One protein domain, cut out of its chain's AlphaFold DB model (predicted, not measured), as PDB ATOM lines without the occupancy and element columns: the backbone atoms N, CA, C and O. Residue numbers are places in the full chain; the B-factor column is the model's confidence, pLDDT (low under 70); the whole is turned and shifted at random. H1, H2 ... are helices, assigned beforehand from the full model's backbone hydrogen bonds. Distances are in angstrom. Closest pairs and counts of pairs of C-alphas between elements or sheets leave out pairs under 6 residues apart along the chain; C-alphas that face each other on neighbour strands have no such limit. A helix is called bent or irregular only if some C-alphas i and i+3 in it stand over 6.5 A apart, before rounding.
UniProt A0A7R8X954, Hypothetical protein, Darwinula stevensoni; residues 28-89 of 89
ATOM      1  N   THR A  28      15.934  49.323 -22.603       70.94
ATOM      2  CA  THR A  28      16.393  50.697 -22.908       70.94
ATOM      3  C   THR A  28      16.835  50.852 -24.371       70.94
ATOM      4  O   THR A  28      16.757  51.936 -24.952       70.94
ATOM      5  N   VAL A  29      17.264  49.750 -24.987       74.25
ATOM      6  CA  VAL A  29      17.618  49.647 -26.404       74.25
ATOM      7  C   VAL A  29      16.387  49.799 -27.309       74.25
ATOM      8  O   VAL A  29      16.450  50.530 -28.300       74.25
ATOM      9  N   GLN A  30      15.257  49.178 -26.954       80.00
ATOM     10  CA  GLN A  30      13.989  49.309 -27.674       80.00
ATOM     11  C   GLN A  30      13.496  50.753 -27.697       80.00
ATOM     12  O   GLN A  30      13.164  51.271 -28.764       80.00
ATOM     13  N   THR A  31      13.455  51.400 -26.530       82.00
ATOM     14  CA  THR A  31      12.947  52.769 -26.393       82.00
ATOM     15  C   THR A  31      13.780  53.736 -27.228       82.00
ATOM     16  O   THR A  31      13.218  54.468 -28.037       82.00
ATOM     17  N   ARG A  32      15.116  53.657 -27.147       83.31
ATOM     18  CA  ARG A  32      16.013  54.510 -27.947       83.31
ATOM     19  C   ARG A  32      15.874  54.290 -29.451       83.31
ATOM     20  O   ARG A  32      15.962  55.243 -30.217       83.31
ATOM     21  N   CYS A  33      15.653  53.048 -29.874       84.62
ATOM     22  CA  CYS A  33      15.400  52.735 -31.277       84.62
ATOM     23  C   CYS A  33      14.074  53.357 -31.749       84.62
ATOM     24  O   CYS A  33      14.025  53.998 -32.795       84.62
ATOM     25  N   LEU A  34      13.004  53.226 -30.955       86.81
ATOM     26  CA  LEU A  34      11.695  53.805 -31.271       86.81
ATOM     27  C   LEU A  34      11.721  55.339 -31.291       86.81
ATOM     28  O   LEU A  34      11.119  55.940 -32.180       86.81
ATOM     29  N   GLU A  35      12.440  55.968 -30.361       88.44
ATOM     30  CA  GLU A  35      12.658  57.419 -30.348       88.44
ATOM     31  C   GLU A  35      13.409  57.886 -31.596       88.44
ATOM     32  O   GLU A  35      13.008  58.865 -32.228       88.44
ATOM     33  N   ALA A  36      14.457  57.161 -31.998       86.50
ATOM     34  CA  ALA A  36      15.200  57.450 -33.220       86.50
ATOM     35  C   ALA A  36      14.302  57.342 -34.465       86.50
ATOM     36  O   ALA A  36      14.285  58.264 -35.280       86.50
ATOM     37  N   CYS A  37      13.478  56.290 -34.559       86.81
ATOM     38  CA  CYS A  37      12.489  56.138 -35.631       86.81
ATOM     39  C   CYS A  37      11.482  57.297 -35.677       86.81
ATOM     40  O   CYS A  37      11.152  57.788 -36.756       86.81
ATOM     41  N   GLY A  38      10.976  57.733 -34.517       84.88
ATOM     42  CA  GLY A  38      10.025  58.846 -34.416       84.88
ATOM     43  C   GLY A  38      10.639  60.211 -34.731       84.88
ATOM     44  O   GLY A  38       9.927  61.126 -35.136       84.88
ATOM     45  N   SER A  39      11.960  60.332 -34.591       87.38
ATOM     46  CA  SER A  39      12.721  61.564 -34.835       87.38
ATOM     47  C   SER A  39      13.184  61.717 -36.291       87.38
ATOM     48  O   SER A  39      13.700  62.767 -36.664       87.38
ATOM     49  N   GLY A  40      12.988  60.693 -37.129       83.06
ATOM     50  CA  GLY A  40      13.274  60.729 -38.563       83.06
ATOM     51  C   GLY A  40      14.543  59.981 -38.983       83.06
ATOM     52  O   GLY A  40      15.205  59.301 -38.196       83.06
ATOM     53  N   LYS A  41      14.866  60.090 -40.279       83.75
ATOM     54  CA  LYS A  41      15.928  59.309 -40.936       83.75
ATOM     55  C   LYS A  41      17.300  59.514 -40.288       83.75
ATOM     56  O   LYS A  41      17.940  58.536 -39.928       83.75
ATOM     57  N   GLU A  42      17.712  60.761 -40.078       87.25
ATOM     58  CA  GLU A  42      19.035  61.099 -39.531       87.25
ATOM     59  C   GLU A  42      19.238  60.550 -38.108       87.25
ATOM     60  O   GLU A  42      20.281  59.979 -37.786       87.25
ATOM     61  N   ALA A  43      18.210  60.644 -37.258       85.31
ATOM     62  CA  ALA A  43      18.244  60.070 -35.917       85.31
ATOM     63  C   ALA A  43      18.341  58.536 -35.956       85.31
ATOM     64  O   ALA A  43      19.078  57.941 -35.165       85.31
ATOM     65  N   THR A  44      17.642  57.904 -36.905       84.31
ATOM     66  CA  THR A  44      17.692  56.453 -37.127       84.31
ATOM     67  C   THR A  44      19.071  56.013 -37.624       84.31
ATOM     68  O   THR A  44      19.647  55.093 -37.053       84.31
ATOM     69  N   GLU A  45      19.656  56.698 -38.609       85.88
ATOM     70  CA  GLU A  45      21.014  56.421 -39.107       85.88
ATOM     71  C   GLU A  45      22.070  56.588 -38.008       85.88
ATOM     72  O   GLU A  45      22.962  55.751 -37.864       85.88
ATOM     73  N   ASN A  46      21.945  57.623 -37.171       87.38
ATOM     74  CA  ASN A  46      22.836  57.820 -36.031       87.38
ATOM     75  C   ASN A  46      22.698  56.677 -35.010       87.38
ATOM     76  O   ASN A  46      23.699  56.137 -34.534       87.38
ATOM     77  N   PHE A  47      21.469  56.237 -34.717       86.50
ATOM     78  CA  PHE A  47      21.236  55.052 -33.891       86.50
ATOM     79  C   PHE A  47      21.908  53.806 -34.487       86.50
ATOM     80  O   PHE A  47      22.677  53.142 -33.788       86.50
ATOM     81  N   CYS A  48      21.705  53.533 -35.780       84.75
ATOM     82  CA  CYS A  48      22.329  52.413 -36.491       84.75
ATOM     83  C   CYS A  48      23.866  52.501 -36.490       84.75
ATOM     84  O   CYS A  48      24.557  51.495 -36.312       84.75
ATOM     85  N   GLY A  49      24.424  53.708 -36.609       82.62
ATOM     86  CA  GLY A  49      25.863  53.966 -36.553       82.62
ATOM     87  C   GLY A  49      26.495  53.635 -35.199       82.62
ATOM     88  O   GLY A  49      27.648  53.196 -35.146       82.62
ATOM     89  N   ARG A  50      25.729  53.770 -34.109       82.06
ATOM     90  CA  ARG A  50      26.153  53.411 -32.744       82.06
ATOM     91  C   ARG A  50      26.127  51.904 -32.483       82.06
ATOM     92  O   ARG A  50      26.676  51.464 -31.476       82.06
ATOM     93  N   LEU A  51      25.586  51.102 -33.404       74.56
ATOM     94  CA  LEU A  51      25.602  49.638 -33.344       74.56
ATOM     95  C   LEU A  51      26.953  49.035 -33.786       74.56
ATOM     96  O   LEU A  51      27.009  47.939 -34.340       74.56
ATOM     97  N   SER A  52      28.075  49.719 -33.555       63.00
ATOM     98  CA  SER A  52      29.408  49.274 -33.993       63.00
ATOM     99  C   SER A  52      29.883  47.964 -33.346       63.00
ATOM    100  O   SER A  52      30.719  47.282 -33.932       63.00
ATOM    101  N   GLY A  53      29.332  47.586 -32.188       66.75
ATOM    102  CA  GLY A  53      29.584  46.298 -31.523       66.75
ATOM    103  C   GLY A  53      28.677  45.145 -31.971       66.75
ATOM    104  O   GLY A  53      28.769  44.051 -31.422       66.75
ATOM    105  N   TYR A  54      27.779  45.377 -32.930       69.81
ATOM    106  CA  TYR A  54      26.735  44.431 -33.320       69.81
ATOM    107  C   TYR A  54      27.119  43.651 -34.586       69.81
ATOM    108  O   TYR A  54      27.931  44.123 -35.387       69.81
ATOM    109  N   PRO A  55      26.506  42.474 -34.830       76.38
ATOM    110  CA  PRO A  55      26.712  41.738 -36.071       76.38
ATOM    111  C   PRO A  55      26.431  42.625 -37.289       76.38
ATOM    112  O   PRO A  55      25.406  43.304 -37.353       76.38
ATOM    113  N   SER A  56      27.300  42.566 -38.300       76.56
ATOM    114  CA  SER A  56      27.200  43.396 -39.513       76.56
ATOM    115  C   SER A  56      25.838  43.308 -40.215       76.56
ATOM    116  O   SER A  56      25.378  44.283 -40.803       76.56
ATOM    117  N   ARG A  57      25.150  42.164 -40.098       77.06
ATOM    118  CA  ARG A  57      23.791  41.946 -40.625       77.06
ATOM    119  C   ARG A  57      22.729  42.797 -39.928       77.06
ATOM    120  O   ARG A  57      21.799  43.251 -40.584       77.06
ATOM    121  N   VAL A  58      22.867  43.018 -38.621       78.06
ATOM    122  CA  VAL A  58      21.942  43.844 -37.831       78.06
ATOM    123  C   VAL A  58      22.100  45.310 -38.212       78.06
ATOM    124  O   VAL A  58      21.107  45.995 -38.438       78.06
ATOM    125  N   ARG A  59      23.347  45.764 -38.373       78.19
ATOM    126  CA  ARG A  59      23.648  47.114 -38.854       78.19
ATOM    127  C   ARG A  59      23.088  47.351 -40.257       78.19
ATOM    128  O   ARG A  59      22.354  48.306 -40.455       78.19
ATOM    129  N   ALA A  60      23.322  46.417 -41.182       81.75
ATOM    130  CA  ALA A  60      22.778  46.497 -42.536       81.75
ATOM    131  C   ALA A  60      21.237  46.511 -42.567       81.75
ATOM    132  O   ALA A  60      20.650  47.220 -43.377       81.75
ATOM    133  N   ALA A  61      20.575  45.749 -41.688       82.62
ATOM    134  CA  ALA A  61      19.118  45.781 -41.561       82.62
ATOM    135  C   ALA A  61      18.616  47.122 -41.004       82.62
ATOM    136  O   ALA A  61      17.617  47.645 -41.491       82.62
ATOM    137  N   CYS A  62      19.323  47.689 -40.026       84.12
ATOM    138  CA  CYS A  62      19.022  48.998 -39.455       84.12
ATOM    139  C   CYS A  62      19.145  50.108 -40.516       84.12
ATOM    140  O   CYS A  62      18.191  50.854 -40.733       84.12
ATOM    141  N   ASP A  63      20.262  50.141 -41.250       83.00
ATOM    142  CA  ASP A  63      20.505  51.113 -42.324       83.00
ATOM    143  C   ASP A  63      19.463  50.975 -43.452       83.00
ATOM    144  O   ASP A  63      18.870  51.960 -43.891       83.00
ATOM    145  N   ALA A  64      19.148  49.741 -43.868       83.75
ATOM    146  CA  ALA A  64      18.136  49.489 -44.896       83.75
ATOM    147  C   ALA A  64      16.739  49.980 -44.486       83.75
ATOM    148  O   ALA A  64      15.950  50.397 -45.333       83.75
ATOM    149  N   ILE A  65      16.415  49.938 -43.197       84.12
ATOM    150  CA  ILE A  65      15.125  50.394 -42.679       84.12
ATOM    151  C   ILE A  65      15.083  51.910 -42.538       84.12
ATOM    152  O   ILE A  65      14.067  52.508 -42.896       84.12
ATOM    153  N   ALA A  66      16.183  52.530 -42.105       80.88
ATOM    154  CA  ALA A  66      16.327  53.982 -42.095       80.88
ATOM    155  C   ALA A  66      16.162  54.581 -43.504       80.88
ATOM    156  O   ALA A  66      15.567  55.646 -43.667       80.88
ATOM    157  N   GLU A  67      16.657  53.881 -44.528       78.50
ATOM    158  CA  GLU A  67      16.702  54.394 -45.894       78.50
ATOM    159  C   GLU A  67      15.505  53.981 -46.767       78.50
ATOM    160  O   GLU A  67      14.962  54.814 -47.493       78.50
ATOM    161  N   GLN A  68      15.088  52.714 -46.718       78.25
ATOM    162  CA  GLN A  68      14.158  52.139 -47.704       78.25
ATOM    163  C   GLN A  68      12.774  51.823 -47.138       78.25
ATOM    164  O   GLN A  68      11.813  51.701 -47.900       78.25
ATOM    165  N   ALA A  69      12.650  51.663 -45.820       77.19
ATOM    166  CA  ALA A  69      11.406  51.227 -45.194       77.19
ATOM    167  C   ALA A  69      11.174  51.879 -43.817       77.19
ATOM    168  O   ALA A  69      11.012  51.163 -42.826       77.19
ATOM    169  N   PRO A  70      11.083  53.220 -43.727       73.25
ATOM    170  CA  PRO A  70      10.896  53.916 -42.449       73.25
ATOM    171  C   PRO A  70       9.592  53.515 -41.736       73.25
ATOM    172  O   PRO A  70       9.533  53.488 -40.509       73.25
ATOM    173  N   SER A  71       8.564  53.092 -42.480       79.38
ATOM    174  CA  SER A  71       7.325  52.523 -41.923       79.38
ATOM    175  C   SER A  71       7.539  51.213 -41.150       79.38
ATOM    176  O   SER A  71       6.737  50.864 -40.286       79.38
ATOM    177  N   MET A  72       8.629  50.494 -41.425       81.06
ATOM    178  CA  MET A  72       9.009  49.247 -40.753       81.06
ATOM    179  C   MET A  72       9.936  49.482 -39.551       81.06
ATOM    180  O   MET A  72      10.194  48.540 -38.801       81.06
ATOM    181  N   CYS A  73      10.387  50.720 -39.324       82.88
ATOM    182  CA  CYS A  73      11.335  51.090 -38.269       82.88
ATOM    183  C   CYS A  73      10.858  50.670 -36.876       82.88
ATOM    184  O   CYS A  73      11.551  49.943 -36.164       82.88
ATOM    185  N   GLY A  74       9.608  50.987 -36.530       82.50
ATOM    186  CA  GLY A  74       9.043  50.583 -35.242       82.50
ATOM    187  C   GLY A  74       8.938  49.065 -35.058       82.50
ATOM    188  O   GLY A  74       9.065  48.570 -33.938       82.50
ATOM    189  N   ARG A  75       8.734  48.309 -36.145       83.94
ATOM    190  CA  ARG A  75       8.673  46.841 -36.097       83.94
ATOM    191  C   ARG A  75      10.064  46.244 -35.919       83.94
ATOM    192  O   ARG A  75      10.235  45.356 -35.089       83.94
ATOM    193  N   PHE A  76      11.052  46.784 -36.628       84.94
ATOM    194  CA  PHE A  76      12.452  46.431 -36.440       84.94
ATOM    195  C   PHE A  76      12.914  46.669 -35.014       84.94
ATOM    196  O   PHE A  76      13.461  45.749 -34.427       84.94
ATOM    197  N   CYS A  77      12.624  47.826 -34.419       82.81
ATOM    198  CA  CYS A  77      13.044  48.110 -33.049       82.81
ATOM    199  C   CYS A  77      12.523  47.096 -32.029       82.81
ATOM    200  O   CYS A  77      13.241  46.755 -31.095       82.81
ATOM    201  N   ARG A  78      11.296  46.588 -32.211       81.94
ATOM    202  CA  ARG A  78      10.725  45.552 -31.335       81.94
ATOM    203  C   ARG A  78      11.443  44.213 -31.491       81.94
ATOM    204  O   ARG A  78      11.790  43.608 -30.489       81.94
ATOM    205  N   VAL A  79      11.685  43.784 -32.730       79.75
ATOM    206  CA  VAL A  79      12.363  42.509 -33.034       79.75
ATOM    207  C   VAL A  79      13.842  42.564 -32.657       79.75
ATOM    208  O   VAL A  79      14.390  41.627 -32.097       79.75
ATOM    209  N   PHE A  80      14.495  43.686 -32.947       77.38
ATOM    210  CA  PHE A  80      15.868  43.950 -32.554       77.38
ATOM    211  C   PHE A  80      15.996  43.880 -31.032       77.38
ATOM    212  O   PHE A  80      16.795  43.103 -30.530       77.38
ATOM    213  N   ALA A  81      15.160  44.610 -30.295       72.31
ATOM    214  CA  ALA A  81      15.190  44.567 -28.840       72.31
ATOM    215  C   ALA A  81      14.942  43.163 -28.277       72.31
ATOM    216  O   ALA A  81      15.644  42.762 -27.357       72.31
ATOM    217  N   SER A  82      13.998  42.409 -28.848       71.12
ATOM    218  CA  SER A  82      13.636  41.089 -28.334       71.12
ATOM    219  C   SER A  82      14.720  40.031 -28.564       71.12
ATOM    220  O   SER A  82      14.950  39.204 -27.691       71.12
ATOM    221  N   VAL A  83      15.445  40.092 -29.687       66.88
ATOM    222  CA  VAL A  83      16.620  39.232 -29.926       66.88
ATOM    223  C   VAL A  83      17.767  39.576 -28.973       66.88
ATOM    224  O   VAL A  83      18.513  38.686 -28.580       66.88
ATOM    225  N   PHE A  84      17.927  40.849 -28.603       63.84
ATOM    226  CA  PHE A  84      19.015  41.283 -27.722       63.84
ATOM    227  C   PHE A  84      18.749  41.034 -26.240       63.84
ATOM    228  O   PHE A  84      19.695  40.724 -25.520       63.84
ATOM    229  N   ASP A  85      17.492  41.109 -25.803       55.03
ATOM    230  CA  ASP A  85      17.102  40.730 -24.441       55.03
ATOM    231  C   ASP A  85      17.471  39.263 -24.157       55.03
ATOM    232  O   ASP A  85      18.028  38.952 -23.116       55.03
ATOM    233  N   SER A  86      17.311  38.377 -25.149       48.69
ATOM    234  CA  SER A  86      17.672  36.953 -25.039       48.69
ATOM    235  C   SER A  86      19.180  36.649 -25.059       48.69
ATOM    236  O   SER A  86      19.554  35.492 -24.899       48.69
ATOM    237  N   ILE A  87      20.045  37.633 -25.337       46.28
ATOM    238  CA  ILE A  87      21.515  37.464 -25.364       46.28
ATOM    239  C   ILE A  87      22.157  37.996 -24.071       46.28
ATOM    240  O   ILE A  87      23.302  37.661 -23.770       46.28
ATOM    241  N   LEU A  88      21.446  38.855 -23.334       39.19
ATOM    242  CA  LEU A  88      21.922  39.490 -22.104       39.19
ATOM    243  C   LEU A  88      21.445  38.787 -20.820       39.19
ATOM    244  O   LEU A  88      21.887  39.200 -19.747       39.19
ATOM    245  N   ASP A  89      20.603  37.755 -20.937       37.81
ATOM    246  CA  ASP A  89      20.194  36.843 -19.853       37.81
ATOM    247  C   ASP A  89      21.048  35.559 -19.849       37.81
ATOM    248  O   ASP A  89      21.240  34.967 -20.941       37.81
TER     249      ASP A  89
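AT A GLANCE: This is residues 28 to 89 of the 89 residues of the protein "Hypothetical protein" of Darwinula stevensoni (UniProt A0A7R8X954). Four helices, alternating in direction, form a bundle that opens like a V: pairs H1 with H4 and H2 with H3 meet near Gly 40 and Ala 69 and spread from there. Residues 52 to 57 stick out at the open end. The printed part has 62 residues, with H1, H2, H3 and H4 in chain order and no named strand: all helix, compact, radius of gyration of the C-alphas 10.5 A, spans 31 by 21 by 16 A.

IN THESE COORDINATES: H1, residues 28 to 39, begins at C-alpha 28 (16.393, 50.697, -22.908) and is 16.5 A long. H2 is residues 41 to 49, 12.1 A; H3, residues 56 to 68, 17.7 A. H4, residues 70 to 88, 27.3 A, ends at C-alpha 88 (21.922, 39.490, -22.104); it is irregular, C-alphas 71 and 74 being 7.2 A apart, with a kink of 25 degrees near residue 77.

HOW THE PARTS SIT: H1, with residues 32 to 37 alone, touches H2 in a hairpin, a shallow tilt of 30 degrees; closest C-alphas Ala 36 and Thr 44, 4.7 A. H2 and H3 touch as a hairpin at 5 degrees; closest C-alphas Lys 41 and Ala 66, 5.5 A. H3 and H4, a hairpin, touch with residues 62 to 66 and 72 to 76 alone; closest C-alphas Ile 65 and Cys 73, 5.9 A. H4 touches H1, opposite ways at 11 degrees; closest C-alphas Gln 30 and Ala 81, 5.0 A. Every O i to N i+4 pair is within hydrogen-bond range in H1, H2 and H3, and 11 of 15 in H4.

THE WHOLE: The farthest C-alphas, Gln 68 and Asp 89, are 32.3 A apart. The printed part has no cut; no link is long. Model pLDDT is under 70 at residues 52 to 54 and 83 to 89.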